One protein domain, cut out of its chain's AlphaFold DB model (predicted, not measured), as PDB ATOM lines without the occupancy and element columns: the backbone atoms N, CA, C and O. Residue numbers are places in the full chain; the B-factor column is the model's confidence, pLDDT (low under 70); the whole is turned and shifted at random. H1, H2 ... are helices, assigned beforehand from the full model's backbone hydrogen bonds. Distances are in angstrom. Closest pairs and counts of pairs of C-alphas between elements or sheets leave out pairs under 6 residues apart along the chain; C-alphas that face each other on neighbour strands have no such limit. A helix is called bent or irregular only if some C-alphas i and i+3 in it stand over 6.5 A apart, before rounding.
ATOM      1  N   ILE A  57      86.036 -50.948  93.491       76.44
ATOM      2  CA  ILE A  57      85.098 -50.899  92.361       76.44
ATOM      3  C   ILE A  57      85.024 -49.486  91.766       76.44
ATOM      4  O   ILE A  57      85.413 -48.498  92.389       76.44
ATOM      5  N   LEU A  58      84.515 -49.372  90.533       77.75
ATOM      6  CA  LEU A  58      84.435 -48.093  89.812       77.75
ATOM      7  C   LEU A  58      83.751 -46.957  90.614       77.75
ATOM      8  O   LEU A  58      84.274 -45.844  90.575       77.75
ATOM      9  N   PRO A  59      82.662 -47.191  91.384       77.62
ATOM     10  CA  PRO A  59      82.083 -46.170  92.262       77.62
ATOM     11  C   PRO A  59      83.043 -45.621  93.330       77.62
ATOM     12  O   PRO A  59      83.032 -44.415  93.565       77.62
ATOM     13  N   ASP A  60      83.896 -46.455  93.935       77.62
ATOM     14  CA  ASP A  60      84.830 -46.036  94.996       77.62
ATOM     15  C   ASP A  60      85.917 -45.115  94.426       77.62
ATOM     16  O   ASP A  60      86.219 -44.050  94.970       77.62
ATOM     17  N   VAL A  61      86.461 -45.516  93.272       79.38
ATOM     18  CA  VAL A  61      87.455 -44.758  92.500       79.38
ATOM     19  C   VAL A  61      86.879 -43.401  92.084       79.38
ATOM     20  O   VAL A  61      87.532 -42.371  92.241       79.38
ATOM     21  N   VAL A  62      85.633 -43.382  91.604       81.56
ATOM     22  CA  VAL A  62      84.906 -42.155  91.256       81.56
ATOM     23  C   VAL A  62      84.701 -41.259  92.480       81.56
ATOM     24  O   VAL A  62      85.015 -40.072  92.411       81.56
ATOM     25  N   ALA A  63      84.207 -41.802  93.596       80.19
ATOM     26  CA  ALA A  63      83.912 -41.033  94.805       80.19
ATOM     27  C   ALA A  63      85.167 -40.369  95.396       80.19
ATOM     28  O   ALA A  63      85.112 -39.222  95.836       80.19
ATOM     29  N   MET A  64      86.306 -41.065  95.354       80.81
ATOM     30  CA  MET A  64      87.592 -40.546  95.816       80.81
ATOM     31  C   MET A  64      88.174 -39.469  94.884       80.81
ATOM     32  O   MET A  64      88.741 -38.485  95.358       80.81
ATOM     33  N   LEU A  65      88.050 -39.644  93.564       82.06
ATOM     34  CA  LEU A  65      88.704 -38.776  92.580       82.06
ATOM     35  C   LEU A  65      87.859 -37.577  92.123       82.06
ATOM     36  O   LEU A  65      88.433 -36.609  91.629       82.06
ATOM     37  N   ALA A  66      86.532 -37.593  92.288       79.62
ATOM     38  CA  ALA A  66      85.645 -36.565  91.736       79.62
ATOM     39  C   ALA A  66      86.010 -35.130  92.166       79.62
ATOM     40  O   ALA A  66      86.210 -34.271  91.308       79.62
ATOM     41  N   ALA A  67      86.142 -34.866  93.472       78.94
ATOM     42  CA  ALA A  67      86.428 -33.517  93.970       78.94
ATOM     43  C   ALA A  67      87.861 -33.024  93.647       78.94
ATOM     44  O   ALA A  67      87.996 -31.887  93.183       78.94
ATOM     45  N   PRO A  68      88.935 -33.834  93.802       84.25
ATOM     46  CA  PRO A  68      90.268 -33.454  93.327       84.25
ATOM     47  C   PRO A  68      90.319 -33.166  91.821       84.25
ATOM     48  O   PRO A  68      90.903 -32.168  91.407       84.25
ATOM     49  N   LEU A  69      89.692 -34.005  90.990       84.31
ATOM     50  CA  LEU A  69      89.720 -33.822  89.539       84.31
ATOM     51  C   LEU A  69      88.898 -32.602  89.091       84.31
ATOM     52  O   LEU A  69      89.323 -31.894  88.180       84.31
ATOM     53  N   GLU A  70      87.782 -32.290  89.759       77.44
ATOM     54  CA  GLU A  70      87.007 -31.075  89.481       77.44
ATOM     55  C   GLU A  70      87.837 -29.794  89.685       77.44
ATOM     56  O   GLU A  70      87.897 -28.964  88.775       77.44
ATOM     57  N   THR A  71      88.564 -29.660  90.802       81.94
ATOM     58  CA  THR A  71      89.418 -28.473  91.031       81.94
ATOM     59  C   THR A  71      90.566 -28.379  90.018       81.94
ATOM     60  O   THR A  71      90.889 -27.289  89.539       81.94
ATOM     61  N   ILE A  72      91.134 -29.518  89.606       84.50
ATOM     62  CA  ILE A  72      92.173 -29.597  88.567       84.50
ATOM     63  C   ILE A  72      91.644 -29.161  87.186       84.50
ATOM     64  O   ILE A  72      92.403 -28.568  86.409       84.50
ATOM     65  N   ALA A  73      90.366 -29.415  86.875       79.25
ATOM     66  CA  ALA A  73      89.731 -28.942  85.643       79.25
ATOM     67  C   ALA A  73      89.397 -27.444  85.678       79.25
ATOM     68  O   ALA A  73      89.637 -26.756  84.685       79.25
ATOM     69  N   GLU A  74      88.911 -26.908  86.801       78.06
ATOM     70  CA  GLU A  74      88.672 -25.461  86.925       78.06
ATOM     71  C   GLU A  74      89.972 -24.647  86.823       78.06
ATOM     72  O   GLU A  74      90.009 -23.626  86.134       78.06
ATOM     73  N   ALA A  75      91.058 -25.135  87.434       81.94
ATOM     74  CA  ALA A  75      92.389 -24.528  87.362       81.94
ATOM     75  C   ALA A  75      93.138 -24.803  86.037       81.94
ATOM     76  O   ALA A  75      94.235 -24.284  85.826       81.94
ATOM     77  N   GLY A  76      92.608 -25.668  85.164       81.31
ATOM     78  CA  GLY A  76      93.237 -26.071  83.899       81.31
ATOM     79  C   GLY A  76      94.591 -26.780  84.026       81.31
ATOM     80  O   GLY A  76      95.295 -26.948  83.030       81.31
ATOM     81  N   SER A  77      94.991 -27.187  85.234       84.25
ATOM     82  CA  SER A  77      96.357 -27.653  85.518       84.25
ATOM     83  C   SER A  77      96.691 -28.990  84.848       84.25
ATOM     84  O   SER A  77      97.862 -29.272  84.595       84.25
ATOM     85  N   VAL A  78      95.669 -29.779  84.483       86.94
ATOM     86  CA  VAL A  78      95.824 -31.074  83.798       86.94
ATOM     87  C   VAL A  78      96.603 -30.975  82.481       86.94
ATOM     88  O   VAL A  78      97.297 -31.924  82.124       86.94
ATOM     89  N   ARG A  79      96.576 -29.814  81.802       85.56
ATOM     90  CA  ARG A  79      97.284 -29.566  80.529       85.56
ATOM     91  C   ARG A  79      98.784 -29.882  80.583       85.56
ATOM     92  O   ARG A  79      99.373 -30.237  79.567       85.56
ATOM     93  N   HIS A  80      99.383 -29.775  81.771       87.06
ATOM     94  CA  HIS A  80     100.807 -30.020  82.017       87.06
ATOM     95  C   HIS A  80     101.135 -31.491  82.323       87.06
ATOM     96  O   HIS A  80     102.306 -31.858  82.330       87.06
ATOM     97  N   ASN A  81     100.133 -32.346  82.564       89.38
ATOM     98  CA  ASN A  81     100.322 -33.765  82.882       89.38
ATOM     99  C   ASN A  81      99.423 -34.681  82.018       89.38
ATOM    100  O   ASN A  81      98.440 -35.247  82.506       89.38
ATOM    101  N   PRO A  82      99.768 -34.880  80.729       89.56
ATOM    102  CA  PRO A  82      99.055 -35.813  79.856       89.56
ATOM    103  C   PRO A  82      99.203 -37.283  80.285       89.56
ATOM    104  O   PRO A  82      98.358 -38.103  79.936       89.56
ATOM    105  N   VAL A  83     100.242 -37.634  81.056       91.31
ATOM    106  CA  VAL A  83     100.463 -39.013  81.533       91.31
ATOM    107  C   VAL A  83      99.375 -39.422  82.525       91.31
ATOM    108  O   VAL A  83      98.791 -40.494  82.369       91.31
ATOM    109  N   LEU A  84      99.039 -38.543  83.477       89.88
ATOM    110  CA  LEU A  84      97.931 -38.740  84.417       89.88
ATOM    111  C   LEU A  84      96.599 -38.939  83.681       89.88
ATOM    112  O   LEU A  84      95.834 -39.837  84.023       89.88
ATOM    113  N   TYR A  85      96.335 -38.151  82.637       91.88
ATOM    114  CA  TYR A  85      95.122 -38.295  81.829       91.88
ATOM    115  C   TYR A  85      95.046 -39.666  81.134       91.88
ATOM    116  O   TYR A  85      94.025 -40.344  81.230       91.88
ATOM    117  N   CYS A  86      96.138 -40.137  80.519       93.00
ATOM    118  CA  CYS A  86      96.199 -41.489  79.949       93.00
ATOM    119  C   CYS A  86      96.012 -42.584  81.015       93.00
ATOM    120  O   CYS A  86      95.308 -43.562  80.775       93.00
ATOM    121  N   GLN A  87      96.614 -42.430  82.200       92.00
ATOM    122  CA  GLN A  87      96.449 -43.374  83.311       92.00
ATOM    123  C   GLN A  87      94.993 -43.442  83.794       92.00
ATOM    124  O   GLN A  87      94.472 -44.541  83.975       92.00
ATOM    125  N   LEU A  88      94.312 -42.297  83.925       90.44
ATOM    126  CA  LEU A  88      92.890 -42.228  84.279       90.44
ATOM    127  C   LEU A  88      91.999 -42.872  83.206       90.44
ATOM    128  O   LEU A  88      91.134 -43.676  83.550       90.44
ATOM    129  N   CYS A  89      92.242 -42.601  81.917       92.62
ATOM    130  CA  CYS A  89      91.534 -43.269  80.820       92.62
ATOM    131  C   CYS A  89      91.687 -44.796  80.897       92.62
ATOM    132  O   CYS A  89      90.695 -45.520  80.862       92.62
ATOM    133  N   ARG A  90      92.916 -45.299  81.068       92.88
ATOM    134  CA  ARG A  90      93.197 -46.743  81.146       92.88
ATOM    135  C   ARG A  90      92.580 -47.398  82.379       92.88
ATOM    136  O   ARG A  90      92.033 -48.490  82.257       92.88
ATOM    137  N   LEU A  91      92.618 -46.732  83.536       89.38
ATOM    138  CA  LEU A  91      91.984 -47.203  84.769       89.38
ATOM    139  C   LEU A  91      90.464 -47.326  84.598       89.38
ATOM    140  O   LEU A  91      89.899 -48.384  84.866       89.38
ATOM    141  N   ILE A  92      89.807 -46.280  84.087       88.31
ATOM    142  CA  ILE A  92      88.355 -46.277  83.860       88.31
ATOM    143  C   ILE A  92      87.971 -47.319  82.795       88.31
ATOM    144  O   ILE A  92      87.021 -48.070  82.999       88.31
ATOM    145  N   ALA A  93      88.732 -47.440  81.700       89.00
ATOM    146  CA  ALA A  93      88.496 -48.456  80.673       89.00
ATOM    147  C   ALA A  93      88.662 -49.891  81.206       89.00
ATOM    148  O   ALA A  93      87.872 -50.765  80.853       89.00
ATOM    149  N   ALA A  94      89.655 -50.151  82.063       87.88
ATOM    150  CA  ALA A  94      89.852 -51.459  82.689       87.88
ATOM    151  C   ALA A  94      88.710 -51.810  83.658       87.88
ATOM    152  O   ALA A  94      88.193 -52.926  83.620       87.88
ATOM    153  N   LEU A  95      88.267 -50.850  84.475       85.31
ATOM    154  CA  LEU A  95      87.158 -51.034  85.413       85.31
ATOM    155  C   LEU A  95      85.818 -51.259  84.689       85.31
ATOM    156  O   LEU A  95      85.099 -52.194  85.032       85.31
ATOM    157  N   LEU A  96      85.522 -50.489  83.634       84.31
ATOM    158  CA  LEU A  96      84.347 -50.712  82.778       84.31
ATOM    159  C   LEU A  96      84.387 -52.093  82.104       84.31
ATOM    160  O   LEU A  96      83.377 -52.791  82.074       84.31
ATOM    161  N   ARG A  97      85.555 -52.531  81.608       85.56
ATOM    162  CA  ARG A  97      85.734 -53.885  81.047       85.56
ATOM    163  C   ARG A  97      85.553 -54.989  82.089       85.56
ATOM    164  O   ARG A  97      85.062 -56.052  81.734       85.56
ATOM    165  N   SER A  98      85.910 -54.744  83.349       80.88
ATOM    166  CA  SER A  98      85.673 -55.686  84.451       80.88
ATOM    167  C   SER A  98      84.175 -55.859  84.735       80.88
ATOM    168  O   SER A  98      83.703 -56.985  84.866       80.88
ATOM    169  N   GLN A  99      83.405 -54.764  84.723       75.31
ATOM    170  CA  GLN A  99      81.942 -54.807  84.857       75.31
ATOM    171  C   GLN A  99      81.284 -55.506  83.653       75.31
ATOM    172  O   GLN A  99      80.484 -56.420  83.832       75.31
ATOM    173  N   LEU A 100      81.694 -55.156  82.428       72.56
ATOM    174  CA  LEU A 100      81.271 -55.837  81.196       72.56
ATOM    175  C   LEU A 100      81.626 -57.332  81.179       72.56
ATOM    176  O   LEU A 100      80.876 -58.119  80.624       72.56
ATOM    177  N   GLY A 101      82.749 -57.739  81.776       61.94
ATOM    178  CA  GLY A 101      83.172 -59.142  81.838       61.94
ATOM    179  C   GLY A 101      82.375 -60.011  82.818       61.94
ATOM    180  O   GLY A 101      82.457 -61.234  82.734       61.94
ATOM    181  N   GLN A 102      81.618 -59.397  83.734       54.59
ATOM    182  CA  GLN A 102      80.713 -60.085  84.663       54.59
ATOM    183  C   GLN A 102      79.284 -60.189  84.106       54.59
ATOM    184  O   GLN A 102      78.561 -61.126  84.439       54.59
ATOM    185  N   ASN A 114      76.547 -46.037  86.120       81.31
ATOM    186  CA  ASN A 114      76.261 -45.361  87.390       81.31
ATOM    187  C   ASN A 114      76.459 -43.839  87.248       81.31
ATOM    188  O   ASN A 114      77.486 -43.379  86.736       81.31
ATOM    189  N   LYS A 115      75.486 -43.064  87.744       81.56
ATOM    190  CA  LYS A 115      75.467 -41.597  87.714       81.56
ATOM    191  C   LYS A 115      76.807 -40.964  88.102       81.56
ATOM    192  O   LYS A 115      77.238 -40.048  87.415       81.56
ATOM    193  N   GLY A 116      77.488 -41.459  89.139       81.81
ATOM    194  CA  GLY A 116      78.792 -40.917  89.541       81.81
ATOM    195  C   GLY A 116      79.854 -41.035  88.440       81.81
ATOM    196  O   GLY A 116      80.578 -40.081  88.165       81.81
ATOM    197  N   THR A 117      79.918 -42.189  87.769       84.12
ATOM    198  CA  THR A 117      80.813 -42.423  86.626       84.12
ATOM    199  C   THR A 117      80.458 -41.501  85.463       84.12
ATOM    200  O   THR A 117      81.346 -40.895  84.867       84.12
ATOM    201  N   TYR A 118      79.164 -41.356  85.158       87.62
ATOM    202  CA  TYR A 118      78.697 -40.431  84.125       87.62
ATOM    203  C   TYR A 118      79.080 -38.981  84.447       87.62
ATOM    204  O   TYR A 118      79.623 -38.292  83.585       87.62
ATOM    205  N   ASP A 119      78.862 -38.536  85.687       85.75
ATOM    206  CA  ASP A 119      79.197 -37.189  86.142       85.75
ATOM    207  C   ASP A 119      80.715 -36.935  86.068       85.75
ATOM    208  O   ASP A 119      81.106 -35.883  85.569       85.75
ATOM    209  N   LEU A 120      81.579 -37.900  86.426       87.50
ATOM    210  CA  LEU A 120      83.040 -37.782  86.261       87.50
ATOM    211  C   LEU A 120      83.467 -37.666  84.784       87.50
ATOM    212  O   LEU A 120      84.317 -36.839  84.439       87.50
ATOM    213  N   LEU A 121      82.886 -38.480  83.896       90.31
ATOM    214  CA  LEU A 121      83.146 -38.394  82.453       90.31
ATOM    215  C   LEU A 121      82.681 -37.044  81.885       90.31
ATOM    216  O   LEU A 121      83.370 -36.452  81.053       90.31
ATOM    217  N   ARG A 122      81.529 -36.557  82.358       88.94
ATOM    218  CA  ARG A 122      80.880 -35.307  81.953       88.94
ATOM    219  C   ARG A 122      81.616 -34.054  82.426       88.94
ATOM    220  O   ARG A 122      81.669 -33.092  81.666       88.94
ATOM    221  N   THR A 123      82.112 -34.022  83.663       84.94
ATOM    222  CA  THR A 123      82.744 -32.824  84.247       84.94
ATOM    223  C   THR A 123      84.244 -32.772  84.000       84.94
ATOM    224  O   THR A 123      84.761 -31.695  83.711       84.94
ATOM    225  N   PHE A 124      84.932 -33.916  84.077       88.38
ATOM    226  CA  PHE A 124      86.384 -33.987  83.953       88.38
ATOM    227  C   PHE A 124      86.835 -34.614  82.635       88.38
ATOM    228  O   PHE A 124      87.446 -33.929  81.820       88.38
ATOM    229  N   LEU A 125      86.570 -35.908  82.416       90.00
ATOM    230  CA  LEU A 125      87.365 -36.675  81.448       90.00
ATOM    231  C   LEU A 125      87.143 -36.227  79.996       90.00
ATOM    232  O   LEU A 125      88.112 -36.014  79.274       90.00
ATOM    233  N   VAL A 126      85.890 -36.041  79.568       91.94
ATOM    234  CA  VAL A 126      85.593 -35.596  78.196       91.94
ATOM    235  C   VAL A 126      85.981 -34.122  77.980       91.94
ATOM    236  O   VAL A 126      86.689 -33.851  77.008       91.94
ATOM    237  N   PRO A 127      85.635 -33.161  78.869       89.56
ATOM    238  CA  PRO A 127      86.087 -31.775  78.716       89.56
ATOM    239  C   PRO A 127      87.607 -31.588  78.808       89.56
ATOM    240  O   PRO A 127      88.128 -30.652  78.201       89.56
ATOM    241  N   ALA A 128      88.339 -32.435  79.537       90.88
ATOM    242  CA  ALA A 128      89.782 -32.272  79.699       90.88
ATOM    243  C   ALA A 128      90.570 -32.449  78.393       90.88
ATOM    244  O   ALA A 128      91.618 -31.822  78.247       90.88
ATOM    245  N   LEU A 129      90.050 -33.204  77.414       92.88
ATOM    246  CA  LEU A 129      90.688 -33.350  76.101       92.88
ATOM    247  C   LEU A 129      90.900 -31.997  75.393       92.88
ATOM    248  O   LEU A 129      91.945 -31.795  74.779       92.88
ATOM    249  N   SER A 130      89.962 -31.051  75.542       91.81
ATOM    250  CA  SER A 130      90.070 -29.691  74.988       91.81
ATOM    251  C   SER A 130      91.294 -28.923  75.494       91.81
ATOM    252  O   SER A 130      91.857 -28.120  74.755       91.81
ATOM    253  N   MET A 131      91.698 -29.148  76.750       89.12
ATOM    254  CA  MET A 131      92.755 -28.379  77.424       89.12
ATOM    255  C   MET A 131      94.176 -28.786  77.008       89.12
ATOM    256  O   MET A 131      95.137 -28.121  77.394       89.12
ATOM    257  N   PHE A 132      94.325 -29.869  76.242       90.94
ATOM    258  CA  PHE A 132      95.616 -30.319  75.733       90.94
ATOM    259  C   PHE A 132      95.917 -29.752  74.337       90.94
ATOM    260  O   PHE A 132      95.004 -29.577  73.525       90.94
ATOM    261  N   PRO A 133      97.203 -29.533  74.000       87.25
ATOM    262  CA  PRO A 133      97.603 -29.296  72.618       87.25
ATOM    263  C   PRO A 133      97.303 -30.526  71.745       87.25
ATOM    264  O   PRO A 133      97.220 -31.654  72.234       87.25
ATOM    265  N   CYS A 134      97.191 -30.313  70.430       86.69
ATOM    266  CA  CYS A 134      96.903 -31.349  69.432       86.69
ATOM    267  C   CYS A 134      97.763 -32.624  69.598       86.69
ATOM    268  O   CYS A 134      98.918 -32.676  69.170       86.69
ATOM    269  N   ASN A 135      97.159 -33.691  70.133       89.31
ATOM    270  CA  ASN A 135      97.775 -35.007  70.272       89.31
ATOM    271  C   ASN A 135      96.732 -36.121  70.012       89.31
ATOM    272  O   ASN A 135      95.840 -36.319  70.842       89.31
ATOM    273  N   PRO A 136      96.822 -36.876  68.895       90.75
ATOM    274  CA  PRO A 136      95.843 -37.916  68.559       90.75
ATOM    275  C   PRO A 136      95.857 -39.101  69.540       90.75
ATOM    276  O   PRO A 136      94.865 -39.829  69.636       90.75
ATOM    277  N   SER A 137      96.940 -39.288  70.301       90.94
ATOM    278  CA  SER A 137      97.041 -40.341  71.314       90.94
ATOM    279  C   SER A 137      96.042 -40.114  72.449       90.94
ATOM    280  O   SER A 137      95.349 -41.044  72.839       90.94
ATOM    281  N   LEU A 138      95.879 -38.870  72.920       92.94
ATOM    282  CA  LEU A 138      94.950 -38.535  74.012       92.94
ATOM    283  C   LEU A 138      93.485 -38.775  73.613       92.94
ATOM    284  O   LEU A 138      92.696 -39.290  74.405       92.94
ATOM    285  N   ALA A 139      93.139 -38.469  72.360       93.06
ATOM    286  CA  ALA A 139      91.834 -38.784  71.781       93.06
ATOM    287  C   ALA A 139      91.595 -40.298  71.653       93.06
ATOM    288  O   ALA A 139      90.476 -40.765  71.855       93.06
ATOM    289  N   SER A 140      92.645 -41.070  71.352       93.44
ATOM    290  CA  SER A 140      92.579 -42.532  71.235       93.44
ATOM    291  C   SER A 140      92.432 -43.216  72.601       93.44
ATOM    292  O   SER A 140      91.635 -44.142  72.742       93.44
ATOM    293  N   GLU A 141      93.126 -42.723  73.631       94.12
ATOM    294  CA  GLU A 141      92.960 -43.177  75.020       94.12
ATOM    295  C   GLU A 141      91.546 -42.855  75.537       94.12
ATOM    296  O   GLU A 141      90.899 -43.730  76.110       94.12
ATOM    297  N   LEU A 142      91.005 -41.657  75.256       95.12
ATOM    298  CA  LEU A 142      89.609 -41.331  75.580       95.12
ATOM    299  C   LEU A 142      88.615 -42.219  74.813       95.12
ATOM    300  O   LEU A 142      87.630 -42.685  75.385       95.12
ATOM    301  N   TRP A 143      88.875 -42.505  73.533       95.06
ATOM    302  CA  TRP A 143      88.051 -43.433  72.756       95.06
ATOM    303  C   TRP A 143      88.057 -44.848  73.345       95.06
ATOM    304  O   TRP A 143      87.028 -45.518  73.310       95.06
ATOM    305  N   SER A 144      89.161 -45.294  73.956       93.94
ATOM    306  CA  SER A 144      89.240 -46.603  74.629       93.94
ATOM    307  C   SER A 144      88.305 -46.741  75.842       93.94
ATOM    308  O   SER A 144      87.942 -47.865  76.195       93.94
ATOM    309  N   VAL A 145      87.888 -45.610  76.431       92.62
ATOM    310  CA  VAL A 145      86.818 -45.514  77.437       92.62
ATOM    311  C   VAL A 145      85.458 -45.402  76.751       92.62
ATOM    312  O   VAL A 145      84.573 -46.215  76.995       92.62
ATOM    313  N   LEU A 146      85.279 -44.397  75.884       92.81
ATOM    314  CA  LEU A 146      83.960 -44.050  75.345       92.81
ATOM    315  C   LEU A 146      83.371 -45.139  74.441       92.81
ATOM    316  O   LEU A 146      82.161 -45.331  74.464       92.81
ATOM    317  N   SER A 147      84.191 -45.886  73.698       91.62
ATOM    318  CA  SER A 147      83.737 -47.000  72.845       91.62
ATOM    319  C   SER A 147      83.117 -48.177  73.611       91.62
ATOM    320  O   SER A 147      82.442 -49.000  73.000       91.62
ATOM    321  N   LEU A 148      83.294 -48.239  74.936       89.56
ATOM    322  CA  LEU A 148      82.639 -49.212  75.817       89.56
ATOM    323  C   LEU A 148      81.213 -48.787  76.220       89.56
ATOM    324  O   LEU A 148      80.522 -49.549  76.890       89.56
ATOM    325  N   LEU A 149      80.789 -47.563  75.875       89.38
ATOM    326  CA  LEU A 149      79.532 -46.971  76.334       89.38
ATOM    327  C   LEU A 149      78.446 -46.994  75.237       89.38
ATOM    328  O   LEU A 149      78.751 -46.691  74.071       89.38
ATOM    329  N   PRO A 150      77.167 -47.237  75.598       88.38
ATOM    330  CA  PRO A 150      76.040 -47.142  74.675       88.38
ATOM    331  C   PRO A 150      75.967 -45.755  74.029       88.38
ATOM    332  O   PRO A 150      76.265 -44.737  74.663       88.38
ATOM    333  N   TYR A 151      75.554 -45.686  72.763       88.50
ATOM    334  CA  TYR A 151      75.654 -44.444  71.986       88.50
ATOM    335  C   TYR A 151      74.857 -43.275  72.579       88.50
ATOM    336  O   TYR A 151      75.329 -42.141  72.539       88.50
ATOM    337  N   GLY A 152      73.699 -43.543  73.197       89.25
ATOM    338  CA  GLY A 152      72.916 -42.527  73.904       89.25
ATOM    339  C   GLY A 152      73.698 -41.868  75.048       89.25
ATOM    340  O   GLY A 152      73.639 -40.650  75.215       89.25
ATOM    341  N   VAL A 153      74.516 -42.644  75.770       91.00
ATOM    342  CA  VAL A 153      75.410 -42.129  76.817       91.00
ATOM    343  C   VAL A 153      76.519 -41.276  76.197       91.00
ATOM    344  O   VAL A 153      76.736 -40.150  76.647       91.00
ATOM    345  N   ARG A 154      77.174 -41.753  75.123       92.69
ATOM    346  CA  ARG A 154      78.223 -40.993  74.407       92.69
ATOM    347  C   ARG A 154      77.700 -39.654  73.888       92.69
ATOM    348  O   ARG A 154      78.304 -38.615  74.136       92.69
ATOM    349  N   TYR A 155      76.540 -39.655  73.236       92.81
ATOM    350  CA  TYR A 155      75.934 -38.452  72.662       92.81
ATOM    351  C   TYR A 155      75.432 -37.496  73.759       92.81
ATOM    352  O   TYR A 155      75.540 -36.277  73.611       92.81
ATOM    353  N   GLY A 156      74.985 -38.018  74.908       91.69
ATOM    354  CA  GLY A 156      74.730 -37.222  76.112       91.69
ATOM    355  C   GLY A 156      75.994 -36.557  76.676       91.69
ATOM    356  O   GLY A 156      75.954 -35.389  77.071       91.69
ATOM    357  N   LEU A 157      77.136 -37.253  76.677       93.19
ATOM    358  CA  LEU A 157      78.433 -36.674  77.053       93.19
ATOM    359  C   LEU A 157      78.879 -35.592  76.054       93.19
ATOM    360  O   LEU A 157      79.304 -34.521  76.481       93.19
ATOM    361  N   TYR A 158      78.706 -35.799  74.744       94.06
ATOM    362  CA  TYR A 158      79.014 -34.784  73.723       94.06
ATOM    363  C   TYR A 158      78.121 -33.541  73.833       94.06
ATOM    364  O   TYR A 158      78.620 -32.418  73.745       94.06
ATOM    365  N   GLY A 159      76.827 -33.713  74.126       90.94
ATOM    366  CA  GLY A 159      75.933 -32.598  74.452       90.94
ATOM    367  C   GLY A 159      76.340 -31.852  75.721       90.94
ATOM    368  O   GLY A 159      76.252 -30.626  75.770       90.94
ATOM    369  N   SER A 160      76.868 -32.566  76.716       88.81
ATOM    370  CA  SER A 160      77.393 -31.964  77.945       88.81
ATOM    371  C   SER A 160      78.700 -31.187  77.716       88.81
ATOM    372  O   SER A 160      78.865 -30.102  78.265       88.81
ATOM    373  N   TRP A 161      79.598 -31.704  76.872       90.69
ATOM    374  CA  TRP A 161      80.859 -31.058  76.470       90.69
ATOM    375  C   TRP A 161      80.615 -29.807  75.609       90.69
ATOM    376  O   TRP A 161      81.280 -28.780  75.781       90.69
ATOM    377  N   ARG A 162      79.599 -29.851  74.735       89.00
ATOM    378  CA  ARG A 162      79.085 -28.682  74.011       89.00
ATOM    379  C   ARG A 162      78.554 -27.637  74.995       89.00
ATOM    380  O   ARG A 162      79.047 -26.512  74.982       89.00
ATOM    381  N   GLY A 163      77.626 -28.019  75.872       84.75
ATOM    382  CA  GLY A 163      76.979 -27.119  76.829       84.75
ATOM    383  C   GLY A 163      76.143 -26.029  76.144       84.75
ATOM    384  O   GLY A 163      75.662 -26.216  75.025       84.75
ATOM    385  N   ASP A 164      76.015 -24.873  76.802       76.62
ATOM    386  CA  ASP A 164      75.209 -23.724  76.345       76.62
ATOM    387  C   ASP A 164      75.723 -23.066  75.044       76.62
ATOM    388  O   ASP A 164      75.086 -22.166  74.495       76.62
ATOM    389  N   GLY A 165      76.890 -23.481  74.543       82.69
ATOM    390  CA  GLY A 165      77.448 -23.017  73.279       82.69
ATOM    391  C   GLY A 165      78.933 -23.340  73.118       82.69
ATOM    392  O   GLY A 165      79.603 -23.812  74.034       82.69
ATOM    393  N   LEU A 166      79.460 -23.039  71.932       86.56
ATOM    394  CA  LEU A 166      80.884 -23.162  71.600       86.56
ATOM    395  C   LEU A 166      81.525 -21.776  71.445       86.56
ATOM    396  O   LEU A 166      80.844 -20.803  71.099       86.56
ATOM    397  N   GLU A 167      82.835 -21.678  71.673       88.12
ATOM    398  CA  GLU A 167      83.627 -20.463  71.431       88.12
ATOM    399  C   GLU A 167      83.007 -19.184  72.065       88.12
ATOM    400  O   GLU A 167      82.711 -19.116  73.261       88.12
ATOM    401  N   LYS A 168      82.747 -18.148  71.248       83.69
ATOM    402  CA  LYS A 168      82.144 -16.865  71.646       83.69
ATOM    403  C   LYS A 168      80.721 -16.997  72.206       83.69
ATOM    404  O   LYS A 168      80.262 -16.055  72.853       83.69
ATOM    405  N   ALA A 169      80.009 -18.097  71.945       82.69
ATOM    406  CA  ALA A 169      78.701 -18.354  72.550       82.69
ATOM    407  C   ALA A 169      78.856 -18.846  73.998       82.69
ATOM    408  O   ALA A 169      78.196 -18.305  74.881       82.69
ATOM    409  N   ALA A 170      79.803 -19.758  74.262       83.12
ATOM    410  CA  ALA A 170      80.143 -20.194  75.620       83.12
ATOM    411  C   ALA A 170      80.569 -19.012  76.506       83.12
ATOM    412  O   ALA A 170      80.108 -18.872  77.640       83.12
ATOM    413  N   LEU A 171      81.400 -18.113  75.963       82.62
ATOM    414  CA  LEU A 171      81.841 -16.911  76.673       82.62
ATOM    415  C   LEU A 171      80.666 -15.981  77.032       82.62
ATOM    416  O   LEU A 171      80.611 -15.478  78.152       82.62
ATOM    417  N   ARG A 172      79.699 -15.793  76.120       81.75
ATOM    418  CA  ARG A 172      78.481 -14.995  76.364       81.75
ATOM    419  C   ARG A 172      77.532 -15.646  77.374       81.75
ATOM    420  O   ARG A 172      77.010 -14.951  78.240       81.75
ATOM    421  N   ALA A 173      77.345 -16.964  77.314       76.69
ATOM    422  CA  ALA A 173      76.563 -17.695  78.312       76.69
ATOM    423  C   ALA A 173      77.180 -17.563  79.720       76.69
ATOM    424  O   ALA A 173      76.468 -17.357  80.699       76.69
ATOM    425  N   ARG A 174      78.519 -17.580  79.820       73.88
ATOM    426  CA  ARG A 174      79.257 -17.410  81.084       73.88
ATOM    427  C   ARG A 174      79.162 -15.986  81.665       73.88
ATOM    428  O   ARG A 174      79.242 -15.847  82.890       73.88
ATOM    429  N   LYS A 186      81.091 -24.016  81.952       81.81
ATOM    430  CA  LYS A 186      82.239 -24.459  81.134       81.81
ATOM    431  C   LYS A 186      83.547 -23.738  81.542       81.81
ATOM    432  O   LYS A 186      83.509 -22.501  81.637       81.81
ATOM    433  N   PRO A 187      84.668 -24.445  81.813       82.56
ATOM    434  CA  PRO A 187      85.921 -23.828  82.267       82.56
ATOM    435  C   PRO A 187      86.504 -22.819  81.270       82.56
ATOM    436  O   PRO A 187      86.314 -22.945  80.060       82.56
ATOM    437  N   PHE A 188      87.248 -21.824  81.766       85.06
ATOM    438  CA  PHE A 188      87.900 -20.833  80.898       85.06
ATOM    439  C   PHE A 188      88.950 -21.442  79.939       85.06
ATOM    440  O   PHE A 188      88.873 -21.105  78.757       85.06
ATOM    441  N   PRO A 189      89.846 -22.365  80.358       86.94
ATOM    442  CA  PRO A 189      90.834 -22.976  79.456       86.94
ATOM    443  C   PRO A 189      90.202 -23.737  78.280       86.94
ATOM    444  O   PRO A 189      90.707 -23.700  77.160       86.94
ATOM    445  N   ASN A 190      89.043 -24.373  78.496       88.00
ATOM    446  CA  ASN A 190      88.262 -24.969  77.413       88.00
ATOM    447  C   ASN A 190      87.833 -23.906  76.393       88.00
ATOM    448  O   ASN A 190      88.093 -24.073  75.206       88.00
ATOM    449  N   ILE A 191      87.216 -22.807  76.842       88.69
ATOM    450  CA  ILE A 191      86.721 -21.735  75.960       88.69
ATOM    451  C   ILE A 191      87.876 -21.074  75.184       88.69
ATOM    452  O   ILE A 191      87.723 -20.786  73.998       88.69
ATOM    453  N   GLU A 192      89.028 -20.875  75.826       89.38
ATOM    454  CA  GLU A 192      90.267 -20.393  75.199       89.38
ATOM    455  C   GLU A 192      90.709 -21.323  74.055       89.38
ATOM    456  O   GLU A 192      90.780 -20.894  72.900       89.38
ATOM    457  N   SER A 193      90.880 -22.619  74.349       90.25
ATOM    458  CA  SER A 193      91.266 -23.626  73.353       90.25
ATOM    459  C   SER A 193      90.256 -23.743  72.200       90.25
ATOM    460  O   SER A 193      90.647 -23.922  71.046       90.25
ATOM    461  N   GLU A 194      88.952 -23.612  72.477       92.12
ATOM    462  CA  GLU A 194      87.896 -23.667  71.465       92.12
ATOM    463  C   GLU A 194      87.997 -22.496  70.485       92.12
ATOM    464  O   GLU A 194      87.880 -22.704  69.278       92.12
ATOM    465  N   VAL A 195      88.250 -21.279  70.981       91.69
ATOM    466  CA  VAL A 195      88.401 -20.080  70.141       91.69
ATOM    467  C   VAL A 195      89.650 -20.178  69.261       91.69
ATOM    468  O   VAL A 195      89.560 -19.899  68.063       91.69
ATOM    469  N   GLU A 196      90.787 -20.617  69.809       91.19
ATOM    470  CA  GLU A 196      92.014 -20.848  69.030       91.19
ATOM    471  C   GLU A 196      91.781 -21.897  67.927       91.19
ATOM    472  O   GLU A 196      92.024 -21.642  66.741       91.19
ATOM    473  N   THR A 197      91.211 -23.049  68.301       93.19
ATOM    474  CA  THR A 197      90.894 -24.137  67.363       93.19
ATOM    475  C   THR A 197      89.938 -23.657  66.269       93.19
ATOM    476  O   THR A 197      90.158 -23.934  65.091       93.19
ATOM    477  N   GLY A 198      88.893 -22.909  66.629       92.25
ATOM    478  CA  GLY A 198      87.908 -22.386  65.686       92.25
ATOM    479  C   GLY A 198      88.507 -21.392  64.692       92.25
ATOM    480  O   GLY A 198      88.153 -21.412  63.512       92.25
ATOM    481  N   VAL A 199      89.434 -20.530  65.127       92.12
ATOM    482  CA  VAL A 199      90.171 -19.624  64.228       92.12
ATOM    483  C   VAL A 199      91.030 -20.423  63.244       92.12
ATOM    484  O   VAL A 199      90.918 -20.198  62.037       92.12
ATOM    485  N   SER A 200      91.801 -21.401  63.730       91.12
ATOM    486  CA  SER A 200      92.629 -22.286  62.896       91.12
ATOM    487  C   SER A 200      91.797 -23.089  61.882       91.12
ATOM    488  O   SER A 200      92.068 -23.068  60.680       91.12
ATOM    489  N   ALA A 201      90.703 -23.714  62.326       93.38
ATOM    490  CA  ALA A 201      89.807 -24.486  61.464       93.38
ATOM    491  C   ALA A 201      89.176 -23.627  60.356       93.38
ATOM    492  O   ALA A 201      89.182 -24.025  59.191       93.38
ATOM    493  N   ARG A 202      88.692 -22.419  60.682       92.75
ATOM    494  CA  ARG A 202      88.137 -21.480  59.688       92.75
ATOM    495  C   ARG A 202      89.192 -20.940  58.720       92.75
ATOM    496  O   ARG A 202      88.860 -20.680  57.567       92.75
ATOM    497  N   TYR A 203      90.441 -20.776  59.155       92.31
ATOM    498  CA  TYR A 203      91.552 -20.403  58.274       92.31
ATOM    499  C   TYR A 203      91.861 -21.517  57.260       92.31
ATOM    500  O   TYR A 203      91.963 -21.238  56.065       92.31
ATOM    501  N   ASN A 204      91.918 -22.774  57.714       90.75
ATOM    502  CA  ASN A 204      92.162 -23.937  56.855       90.75
ATOM    503  C   ASN A 204      91.007 -24.168  55.864       90.75
ATOM    504  O   ASN A 204      91.246 -24.357  54.674       90.75
ATOM    505  N   LEU A 205      89.751 -24.079  56.323       90.62
ATOM    506  CA  LEU A 205      88.561 -24.231  55.470       90.62
ATOM    507  C   LEU A 205      88.504 -23.192  54.341       90.62
ATOM    508  O   LEU A 205      88.193 -23.545  53.208       90.62
ATOM    509  N   LYS A 206      88.879 -21.934  54.612       90.31
ATOM    510  CA  LYS A 206      88.954 -20.866  53.596       90.31
ATOM    511  C   LYS A 206      90.031 -21.076  52.525       90.31
ATOM    512  O   LYS A 206      90.042 -20.341  51.543       90.31
ATOM    513  N   ARG A 207      90.963 -22.013  52.728       89.31
ATOM    514  CA  ARG A 207      92.103 -22.275  51.834       89.31
ATOM    515  C   ARG A 207      92.033 -23.632  51.137       89.31
ATOM    516  O   ARG A 207      92.914 -23.928  50.336       89.31
ATOM    517  N   LEU A 208      91.021 -24.448  51.424       87.75
ATOM    518  CA  LEU A 208      90.892 -25.791  50.869       87.75
ATOM    519  C   LEU A 208      90.508 -25.759  49.379       87.75
ATOM    520  O   LEU A 208      89.437 -25.275  49.020       87.75
ATOM    521  N   SER A 209      91.351 -26.346  48.529       86.75
ATOM    522  CA  SER A 209      91.058 -26.658  47.125       86.75
ATOM    523  C   SER A 209      91.151 -28.170  46.883       86.75
ATOM    524  O   SER A 209      91.530 -28.934  47.776       86.75
ATOM    525  N   LYS A 210      90.801 -28.627  45.673       85.31
ATOM    526  CA  LYS A 210      90.982 -30.036  45.276       85.31
ATOM    527  C   LYS A 210      92.461 -30.441  45.301       85.31
ATOM    528  O   LYS A 210      92.792 -31.557  45.681       85.31
ATOM    529  N   ASP A 211      93.338 -29.508  44.956       87.56
ATOM    530  CA  ASP A 211      94.775 -29.711  44.747       87.56
ATOM    531  C   ASP A 211      95.534 -29.811  46.079       87.56
ATOM    532  O   ASP A 211      96.432 -30.637  46.235       87.56
ATOM    533  N   ASN A 212      95.137 -29.013  47.079       89.25
ATOM    534  CA  ASN A 212      95.788 -28.965  48.397       89.25
ATOM    535  C   ASN A 212      95.091 -29.806  49.489       89.25
ATOM    536  O   ASN A 212      95.482 -29.760  50.662       89.25
ATOM    537  N   ILE A 213      94.097 -30.618  49.106       88.31
ATOM    538  CA  ILE A 213      93.243 -31.422  49.995       88.31
ATOM    539  C   ILE A 213      94.020 -32.312  50.977       88.31
ATOM    540  O   ILE A 213      93.591 -32.521  52.113       88.31
ATOM    541  N   ARG A 214      95.200 -32.801  50.573       88.69
ATOM    542  CA  ARG A 214      96.083 -33.630  51.409       88.69
ATOM    543  C   ARG A 214      96.674 -32.861  52.588       88.69
ATOM    544  O   ARG A 214      96.773 -33.423  53.676       88.69
ATOM    545  N   ASP A 215      97.044 -31.601  52.389       90.06
ATOM    546  CA  ASP A 215      97.810 -30.830  53.373       90.06
ATOM    547  C   ASP A 215      96.885 -29.979  54.240       90.06
ATOM    548  O   ASP A 215      96.946 -30.065  55.469       90.06
ATOM    549  N   MET A 216      95.940 -29.261  53.622       89.12
ATOM    550  CA  MET A 216      94.874 -28.564  54.349       89.12
ATOM    551  C   MET A 216      93.995 -29.559  55.122       89.12
ATOM    552  O   MET A 216      93.656 -29.307  56.277       89.12
ATOM    553  N   GLY A 217      93.707 -30.737  54.551       90.06
ATOM    554  CA  GLY A 217      92.977 -31.809  55.234       90.06
ATOM    555  C   GLY A 217      93.705 -32.360  56.463       90.06
ATOM    556  O   GLY A 217      93.076 -32.581  57.495       90.06
ATOM    557  N   ARG A 218      95.036 -32.514  56.411       91.88
ATOM    558  CA  ARG A 218      95.845 -32.897  57.585       91.88
ATOM    559  C   ARG A 218      95.897 -31.795  58.645       91.88
ATOM    560  O   ARG A 218      95.888 -32.110  59.832       91.88
ATOM    561  N   GLN A 219      95.942 -30.522  58.251       91.38
ATOM    562  CA  GLN A 219      95.918 -29.391  59.190       91.38
ATOM    563  C   GLN A 219      94.549 -29.252  59.879       91.38
ATOM    564  O   GLN A 219      94.485 -29.092  61.098       91.38
ATOM    565  N   LEU A 220      93.455 -29.413  59.130       92.00
ATOM    566  CA  LEU A 220      92.089 -29.461  59.657       92.00
ATOM    567  C   LEU A 220      91.877 -30.670  60.586       92.00
ATOM    568  O   LEU A 220      91.290 -30.537  61.660       92.00
ATOM    569  N   ALA A 221      92.419 -31.836  60.222       91.88
ATOM    570  CA  ALA A 221      92.344 -33.029  61.054       91.88
ATOM    571  C   ALA A 221      93.084 -32.871  62.390       91.88
ATOM    572  O   ALA A 221      92.516 -33.236  63.418       91.88
ATOM    573  N   LYS A 222      94.278 -32.258  62.411       91.88
ATOM    574  CA  LYS A 222      95.014 -31.946  63.654       91.88
ATOM    575  C   LYS A 222      94.161 -31.156  64.653       91.88
ATOM    576  O   LYS A 222      94.046 -31.551  65.810       91.88
ATOM    577  N   ALA A 223      93.482 -30.103  64.192       89.75
ATOM    578  CA  ALA A 223      92.565 -29.319  65.024       89.75
ATOM    579  C   ALA A 223      91.421 -30.179  65.618       89.75
ATOM    580  O   ALA A 223      91.015 -29.995  66.767       89.75
ATOM    581  N   SER A 224      90.927 -31.176  64.872       93.31
ATOM    582  CA  SER A 224      89.859 -32.082  65.331       93.31
ATOM    583  C   SER A 224      90.288 -33.103  66.399       93.31
ATOM    584  O   SER A 224      89.434 -33.820  66.920       93.31
ATOM    585  N   HIS A 225      91.585 -33.218  66.716       90.62
ATOM    586  CA  HIS A 225      92.079 -34.202  67.688       90.62
ATOM    587  C   HIS A 225      91.773 -33.818  69.143       90.62
ATOM    588  O   HIS A 225      91.572 -34.705  69.962       90.62
ATOM    589  N   HIS A 226      91.730 -32.523  69.468       89.81
ATOM    590  CA  HIS A 226      91.485 -32.037  70.834       89.81
ATOM    591  C   HIS A 226      90.134 -31.318  70.977       89.81
ATOM    592  O   HIS A 226      89.446 -31.500  71.977       89.81
ATOM    593  N   ASN A 227      89.696 -30.581  69.947       93.62
ATOM    594  CA  ASN A 227      88.429 -29.836  69.945       93.62
ATOM    595  C   ASN A 227      87.512 -30.201  68.748       93.62
ATOM    596  O   ASN A 227      87.124 -29.327  67.965       93.62
ATOM    597  N   PRO A 228      87.120 -31.486  68.586       94.81
ATOM    598  CA  PRO A 228      86.314 -31.951  67.453       94.81
ATOM    599  C   PRO A 228      84.962 -31.232  67.322       94.81
ATOM    600  O   PRO A 228      84.565 -30.913  66.205       94.81
ATOM    601  N   LEU A 229      84.277 -30.916  68.430       94.12
ATOM    602  CA  LEU A 229      82.969 -30.238  68.402       94.12
ATOM    603  C   LEU A 229      83.012 -28.900  67.645       94.12
ATOM    604  O   LEU A 229      82.134 -28.630  66.824       94.12
ATOM    605  N   VAL A 230      84.043 -28.079  67.877       93.56
ATOM    606  CA  VAL A 230      84.217 -26.783  67.195       93.56
ATOM    607  C   VAL A 230      84.530 -26.990  65.718       93.56
ATOM    608  O   VAL A 230      83.901 -26.372  64.860       93.56
ATOM    609  N   VAL A 231      85.470 -27.890  65.418       95.06
ATOM    610  CA  VAL A 231      85.926 -28.154  64.047       95.06
ATOM    611  C   VAL A 231      84.787 -28.697  63.186       95.06
ATOM    612  O   VAL A 231      84.548 -28.170  62.101       95.06
ATOM    613  N   PHE A 232      84.024 -29.674  63.677       95.75
ATOM    614  CA  PHE A 232      82.904 -30.241  62.925       95.75
ATOM    615  C   PHE A 232      81.692 -29.313  62.845       95.75
ATOM    616  O   PHE A 232      81.044 -29.289  61.804       95.75
ATOM    617  N   THR A 233      81.433 -28.473  63.853       93.38
ATOM    618  CA  THR A 233      80.421 -27.408  63.722       93.38
ATOM    619  C   THR A 233      80.819 -26.407  62.628       93.38
ATOM    620  O   THR A 233      79.986 -26.019  61.814       93.38
ATOM    621  N   ALA A 234      82.097 -26.013  62.550       92.81
ATOM    622  CA  ALA A 234      82.589 -25.123  61.495       92.81
ATOM    623  C   ALA A 234      82.537 -25.766  60.095       92.81
ATOM    624  O   ALA A 234      82.182 -25.089  59.132       92.81
ATOM    625  N   ILE A 235      82.846 -27.064  59.990       94.44
ATOM    626  CA  ILE A 235      82.736 -27.848  58.751       94.44
ATOM    627  C   ILE A 235      81.278 -27.957  58.287       94.44
ATOM    628  O   ILE A 235      80.996 -27.662  57.129       94.44
ATOM    629  N   LEU A 236      80.346 -28.334  59.169       93.81
ATOM    630  CA  LEU A 236      78.937 -28.509  58.802       93.81
ATOM    631  C   LEU A 236      78.296 -27.187  58.369       93.81
ATOM    632  O   LEU A 236      77.683 -27.153  57.310       93.81
ATOM    633  N   ASN A 237      78.544 -26.075  59.074       91.50
ATOM    634  CA  ASN A 237      78.084 -24.743  58.646       91.50
ATOM    635  C   ASN A 237      78.557 -24.373  57.220       91.50
ATOM    636  O   ASN A 237      77.840 -23.703  56.475       91.50
ATOM    637  N   GLN A 238      79.773 -24.791  56.846       91.75
ATOM    638  CA  GLN A 238      80.329 -24.569  55.510       91.75
ATOM    639  C   GLN A 238      79.677 -25.502  54.473       91.75
ATOM    640  O   GLN A 238      79.320 -25.045  53.392       91.75
ATOM    641  N   ILE A 239      79.472 -26.780  54.806       92.75
ATOM    642  CA  ILE A 239      78.795 -27.773  53.951       92.75
ATOM    643  C   ILE A 239      77.337 -27.384  53.679       92.75
ATOM    644  O   ILE A 239      76.914 -27.389  52.530       92.75
ATOM    645  N   GLU A 240      76.602 -26.958  54.709       91.25
ATOM    646  CA  GLU A 240      75.225 -26.440  54.648       91.25
ATOM    647  C   GLU A 240      75.052 -25.195  53.754       91.25
ATOM    648  O   GLU A 240      73.927 -24.748  53.526       91.25
ATOM    649  N   SER A 241      76.161 -24.613  53.288       89.81
ATOM    650  CA  SER A 241      76.200 -23.453  52.392       89.81
ATOM    651  C   SER A 241      76.825 -23.767  51.021       89.81
ATOM    652  O   SER A 241      76.685 -22.961  50.103       89.81
ATOM    653  N   TYR A 242      77.541 -24.893  50.880       90.06
ATOM    654  CA  TYR A 242      78.413 -25.198  49.738       90.06
ATOM    655  C   TYR A 242      78.526 -26.717  49.490       90.06
ATOM    656  O   TYR A 242      79.517 -27.360  49.849       90.06
ATOM    657  N   ASP A 243      77.522 -27.288  48.820       89.06
ATOM    658  CA  ASP A 243      77.419 -28.714  48.469       89.06
ATOM    659  C   ASP A 243      78.682 -29.279  47.784       89.06
ATOM    660  O   ASP A 243      79.085 -30.419  48.016       89.06
ATOM    661  N   ASN A 244      79.359 -28.468  46.964       90.12
ATOM    662  CA  ASN A 244      80.564 -28.865  46.229       90.12
ATOM    663  C   ASN A 244      81.756 -29.249  47.134       90.12
ATOM    664  O   ASN A 244      82.676 -29.923  46.668       90.12
ATOM    665  N   LEU A 245      81.738 -28.865  48.414       90.81
ATOM    666  CA  LEU A 245      82.750 -29.248  49.400       90.81
ATOM    667  C   LEU A 245      82.480 -30.613  50.055       90.81
ATOM    668  O   LEU A 245      83.394 -31.157  50.673       90.81
ATOM    669  N   ILE A 246      81.284 -31.203  49.913       93.81
ATOM    670  CA  ILE A 246      80.879 -32.443  50.610       93.81
ATOM    671  C   ILE A 246      81.869 -33.588  50.377       93.81
ATOM    672  O   ILE A 246      82.424 -34.138  51.331       93.81
ATOM    673  N   LEU A 247      82.126 -33.935  49.112       92.50
ATOM    674  CA  LEU A 247      82.986 -35.073  48.767       92.50
ATOM    675  C   LEU A 247      84.444 -34.833  49.189       92.50
ATOM    676  O   LEU A 247      85.116 -35.759  49.643       92.50
ATOM    677  N   MET A 248      84.907 -33.581  49.124       90.25
ATOM    678  CA  MET A 248      86.233 -33.183  49.604       90.25
ATOM    679  C   MET A 248      86.340 -33.297  51.131       90.25
ATOM    680  O   MET A 248      87.330 -33.809  51.648       90.25
ATOM    681  N   MET A 249      85.306 -32.887  51.872       92.38
ATOM    682  CA  MET A 249      85.266 -33.027  53.330       92.38
ATOM    683  C   MET A 249      85.308 -34.503  53.737       92.38
ATOM    684  O   MET A 249      86.207 -34.899  54.482       92.38
ATOM    685  N   VAL A 250      84.447 -35.342  53.149       93.81
ATOM    686  CA  VAL A 250      84.440 -36.802  53.362       93.81
ATOM    687  C   VAL A 250      85.789 -37.449  52.995       93.81
ATOM    688  O   VAL A 250      86.220 -38.393  53.659       93.81
ATOM    689  N   GLU A 251      86.518 -36.925  52.003       90.38
ATOM    690  CA  GLU A 251      87.895 -37.348  51.716       90.38
ATOM    691  C   GLU A 251      88.883 -36.966  52.833       90.38
ATOM    692  O   GLU A 251      89.642 -37.841  53.269       90.38
ATOM    693  N   THR A 252      88.865 -35.724  53.334       91.44
ATOM    694  CA  THR A 252      89.788 -35.275  54.398       91.44
ATOM    695  C   THR A 252      89.595 -36.011  55.730       91.44
ATOM    696  O   THR A 252      90.562 -36.196  56.470       91.44
ATOM    697  N   PHE A 253      88.391 -36.517  56.020       93.12
ATOM    698  CA  PHE A 253      88.104 -37.256  57.258       93.12
ATOM    699  C   PHE A 253      88.884 -38.574  57.402       93.12
ATOM    700  O   PHE A 253      88.976 -39.106  58.502       93.12
ATOM    701  N   ARG A 254      89.560 -39.071  56.353       90.81
ATOM    702  CA  ARG A 254      90.514 -40.195  56.493       90.81
ATOM    703  C   ARG A 254      91.693 -39.907  57.435       90.81
ATOM    704  O   ARG A 254      92.454 -40.818  57.740       90.81
ATOM    705  N   TYR A 255      91.888 -38.645  57.824       91.00
ATOM    706  CA  TYR A 255      92.960 -38.200  58.713       91.00
ATOM    707  C   TYR A 255      92.496 -37.916  60.157       91.00
ATOM    708  O   TYR A 255      93.339 -37.577  60.987       91.00
ATOM    709  N   VAL A 256      91.195 -38.011  60.474       93.50
ATOM    710  CA  VAL A 256      90.679 -37.751  61.837       93.50
ATOM    711  C   VAL A 256      90.649 -39.029  62.692       93.50
ATOM    712  O   VAL A 256      90.816 -40.133  62.179       93.50
ATOM    713  N   THR A 257      90.475 -38.893  64.011       93.75
ATOM    714  CA  THR A 257      90.456 -40.049  64.932       93.75
ATOM    715  C   THR A 257      89.086 -40.737  64.972       93.75
ATOM    716  O   THR A 257      88.086 -40.145  64.577       93.75
ATOM    717  N   LEU A 258      89.006 -41.957  65.519       93.81
ATOM    718  CA  LEU A 258      87.721 -42.652  65.715       93.81
ATOM    719  C   LEU A 258      86.756 -41.861  66.618       93.81
ATOM    720  O   LEU A 258      85.576 -41.755  66.298       93.81
ATOM    721  N   LEU A 259      87.270 -41.210  67.671       94.56
ATOM    722  CA  LEU A 259      86.499 -40.260  68.485       94.56
ATOM    723  C   LEU A 259      85.949 -39.112  67.630       94.56
ATOM    724  O   LEU A 259      84.781 -38.751  67.738       94.56
ATOM    725  N   SER A 260      86.789 -38.545  66.762       95.31
ATOM    726  CA  SER A 260      86.391 -37.475  65.849       95.31
ATOM    727  C   SER A 260      85.271 -37.932  64.890       95.31
ATOM    728  O   SER A 260      84.380 -37.140  64.593       95.31
ATOM    729  N   LEU A 261      85.272 -39.201  64.453       95.06
ATOM    730  CA  LEU A 261      84.228 -39.785  63.598       95.06
ATOM    731  C   LEU A 261      82.890 -40.035  64.329       95.06
ATOM    732  O   LEU A 261      81.836 -39.827  63.733       95.06
ATOM    733  N   ASP A 262      82.894 -40.416  65.610       94.75
ATOM    734  CA  ASP A 262      81.651 -40.538  66.400       94.75
ATOM    735  C   ASP A 262      81.073 -39.152  66.761       94.75
ATOM    736  O   ASP A 262      79.862 -38.929  66.695       94.75
ATOM    737  N   VAL A 263      81.947 -38.172  67.040       95.25
ATOM    738  CA  VAL A 263      81.554 -36.783  67.340       95.25
ATOM    739  C   VAL A 263      80.960 -36.063  66.123       95.25
ATOM    740  O   VAL A 263      80.001 -35.313  66.296       95.25
ATOM    741  N   ILE A 264      81.450 -36.277  64.893       95.00
ATOM    742  CA  ILE A 264      80.806 -35.677  63.705       95.00
ATOM    743  C   ILE A 264      79.411 -36.271  63.436       95.00
ATOM    744  O   ILE A 264      78.519 -35.529  63.020       95.00
ATOM    745  N   GLY A 265      79.173 -37.551  63.752       93.44
ATOM    746  CA  GLY A 265      77.829 -38.148  63.725       93.44
ATOM    747  C   GLY A 265      76.861 -37.423  64.669       93.44
ATOM    748  O   GLY A 265      75.777 -37.002  64.260       93.44
ATOM    749  N   TYR A 266      77.309 -37.143  65.898       94.06
ATOM    750  CA  TYR A 266      76.576 -36.299  66.846       94.06
ATOM    751  C   TYR A 266      76.373 -34.857  66.336       94.06
ATOM    752  O   TYR A 266      75.266 -34.324  66.423       94.06
ATOM    753  N   CYS A 267      77.394 -34.217  65.755       93.81
ATOM    754  CA  CYS A 267      77.255 -32.866  65.197       93.81
ATOM    755  C   CYS A 267      76.252 -32.813  64.028       93.81
ATOM    756  O   CYS A 267      75.480 -31.863  63.935       93.81
ATOM    757  N   THR A 268      76.207 -33.849  63.184       93.69
ATOM    758  CA  THR A 268      75.245 -33.985  62.073       93.69
ATOM    759  C   THR A 268      73.809 -34.061  62.596       93.69
ATOM    760  O   THR A 268      72.937 -33.318  62.143       93.69
ATOM    761  N   LEU A 269      73.578 -34.883  63.627       91.75
ATOM    762  CA  LEU A 269      72.302 -34.972  64.342       91.75
ATOM    763  C   LEU A 269      71.876 -33.617  64.948       91.75
ATOM    764  O   LEU A 269      70.704 -33.242  64.893       91.75
ATOM    765  N   VAL A 270      72.828 -32.849  65.485       89.81
ATOM    766  CA  VAL A 270      72.583 -31.501  66.023       89.81
ATOM    767  C   VAL A 270      72.251 -30.482  64.924       89.81
ATOM    768  O   VAL A 270      71.358 -29.659  65.133       89.81
ATOM    769  N   SER A 271      72.899 -30.535  63.754       89.69
ATOM    770  CA  SER A 271      72.540 -29.691  62.601       89.69
ATOM    771  C   SER A 271      71.124 -29.988  62.093       89.69
ATOM    772  O   SER A 271      70.335 -29.053  61.941       89.69
ATOM    773  N   LEU A 272      70.745 -31.267  61.941       88.31
ATOM    774  CA  LEU A 272      69.373 -31.680  61.588       88.31
ATOM    775  C   LEU A 272      68.332 -31.134  62.586       88.31
ATOM    776  O   LEU A 272      67.283 -30.613  62.196       88.31
ATOM    777  N   GLY A 273      68.662 -31.164  63.882       82.62
ATOM    778  CA  GLY A 273      67.859 -30.591  64.966       82.62
ATOM    779  C   GLY A 273      67.747 -29.056  64.992       82.62
ATOM    780  O   GLY A 273      67.007 -28.529  65.823       82.62
ATOM    781  N   GLY A 274      68.439 -28.324  64.110       71.56
ATOM    782  CA  GLY A 274      68.419 -26.855  64.065       71.56
ATOM    783  C   GLY A 274      69.586 -26.159  64.783       71.56
ATOM    784  O   GLY A 274      69.507 -24.963  65.067       71.56
ATOM    785  N   GLY A 275      70.679 -26.869  65.071       67.94
ATOM    786  CA  GLY A 275      71.976 -26.274  65.408       67.94
ATOM    787  C   GLY A 275      72.067 -25.602  66.786       67.94
ATOM    788  O   GLY A 275      71.772 -26.198  67.823       67.94
ATOM    789  N   ASN A 276      72.597 -24.374  66.828       53.38
ATOM    790  CA  ASN A 276      72.782 -23.597  68.068       53.38
ATOM    791  C   ASN A 276      71.552 -22.759  68.461       53.38
ATOM    792  O   ASN A 276      71.519 -22.251  69.576       53.38
ATOM    793  N   THR A 277      70.572 -22.563  67.571       49.78
ATOM    794  CA  THR A 277      69.509 -21.559  67.772       49.78
ATOM    795  C   THR A 277      68.268 -22.068  68.500       49.78
ATOM    796  O   THR A 277      67.446 -21.248  68.887       49.78
ATOM    797  N   GLY A 278      68.146 -23.381  68.738       48.56
ATOM    798  CA  GLY A 278      67.104 -23.952  69.600       48.56
ATOM    799  C   GLY A 278      65.683 -23.673  69.099       48.56
ATOM    800  O   GLY A 278      64.959 -22.893  69.709       48.56
ATOM    801  N   THR A 279      65.281 -24.359  68.021       49.03
ATOM    802  CA  THR A 279      64.127 -24.050  67.139       49.03
ATOM    803  C   THR A 279      64.377 -22.872  66.174       49.03
ATOM    804  O   THR A 279      65.349 -22.131  66.309       49.03
ATOM    805  N   GLY A 280      63.545 -22.744  65.128       56.12
ATOM    806  CA  GLY A 280      63.454 -21.531  64.296       56.12
ATOM    807  C   GLY A 280      63.986 -21.574  62.851       56.12
ATOM    808  O   GLY A 280      63.564 -20.740  62.053       56.12
ATOM    809  N   ARG A 281      64.857 -22.514  62.448       77.44
ATOM    810  CA  ARG A 281      65.329 -22.574  61.043       77.44
ATOM    811  C   ARG A 281      64.277 -23.215  60.133       77.44
ATOM    812  O   ARG A 281      63.870 -24.352  60.370       77.44
ATOM    813  N   SER A 282      63.882 -22.517  59.066       81.75
ATOM    814  CA  SER A 282      62.987 -23.086  58.050       81.75
ATOM    815  C   SER A 282      63.653 -24.255  57.316       81.75
ATOM    816  O   SER A 282      64.791 -24.147  56.849       81.75
TER     817      SER A 282
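AT A GLANCE: This is residues 57 to 102, 114 to 174 and 186 to 282 of the 1253 residues of the protein "THO complex subunit 2" of Odontella aurita (UniProt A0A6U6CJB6). The model is an elongated body of helices in two groups set end to end. H1, H3, H4 and H5 form a bundle lying across the length at one end; at the other end H8 and H9 run side by side along the length, with H10 beside H8, H11 across H9, and H12 crossing H10. H6 and H12 lie near the middle where the groups join, the short H2 sits at the corner between H1 and H3, and H7 packs on H8. The printed part has 204 residues with twelve named helices, H1 to H12 in order along the chain, and no named strand; the class is all helix. It is compact, with a radius of gyration of the C-alphas of 17.2 A, and spans 52 by 33 by 33 A.

IN THESE COORDINATES: H1, residues 58 to 74, begins at C-alpha 58 at (84.435, -48.093, 89.812), is 23.2 A long and has a kink of 50 degrees near residue 65. H2 is residues 77 to 80, neither bent nor irregular, but only just: C-alphas 77 and 80 are 6.1 A apart. H3, residues 82 to 102, is the longest helix at 30.8 A. H4, residues 115 to 131, is 24.1 A long; H5 is residues 136 to 146, H6 residues 151 to 162 and H7 residues 168 to 174. H8, residues 188 to 205, is 25.7 A long and begins at C-alpha 188 at (87.900, -20.833, 80.898). H9 is residues 213 to 223, H10 residues 228 to 239 and H11 residues 243 to 255, 20.9 A long. H12, residues 258 to 272, is 21.8 A long and ends at C-alpha 272 at (69.373, -31.680, 61.588). H1, H4 and H11 are irregular: C-alphas 64 and 67 are 7.4 A apart, 123 and 126 7.2 A, 244 and 247 7.1 A.

HOW THE PARTS SIT: H1, H3, H4 and H5 are an up and down bundle, each running against the one before it in the chain. H1 touches H4, the closest C-alphas being those of Ala 66 and Leu 120 at 6.2 A. H3 touches H5 at a shallow tilt of 26 degrees, the same way, closest at Ala 93 and Val 145, 4.7 A. H4 and H5 are a helical hairpin, closest at Leu 129 and Leu 138, 7.0 A. H4 is the hub, touching five helices. With residues 121 to 127 it touches H6, at a steep tilt of 52 degrees; C-alphas 122 and 157 are closest, 5.6 A. With residues 127 to 131 it touches H8, closest at Ser 130 and Asn 190, 5.6 A. H7 touches residues 191 to 195 of H8, closest at Ala 170 and Ile 191, 6.8 A. H8, H9 and H10 are a second up and down bundle; the hairpin of H8 and H9 is closest at Ala 201 and Leu 220, 5.8 A. H11 touches H9, closest at Gly 217 and Thr 252, 4.8 A. H12 touches H10 at a steep tilt of 49 degrees, closest at Pro 228 and Ser 260, 5.8 A. H1 and H12 are apart. Every O i to N i+4 pair is within hydrogen-bond range in H3, H6, H7, H8, H9 and H10; in H1 it is 11 of 13, H4 7 of 13, H5 6 of 7, H11 5 of 9 and H12 10 of 11, and H2 is too short for such a pair.

THE WHOLE: The two C-alphas farthest apart are those of Asp 60 and Asp 211, 53.8 A. Residues 103 to 113 are not printed, and C-alphas 102 and 114 are 15.6 A apart across that cut; residues 175 to 185 are not printed either, with 7.7 A from C-alpha 174 to C-alpha 186. Of the links printed whole, H8 to H9 is short and the others are tight. The mean pLDDT of the printed part is 87.2, and residues 101 to 102 and 275 to 280 are under 70.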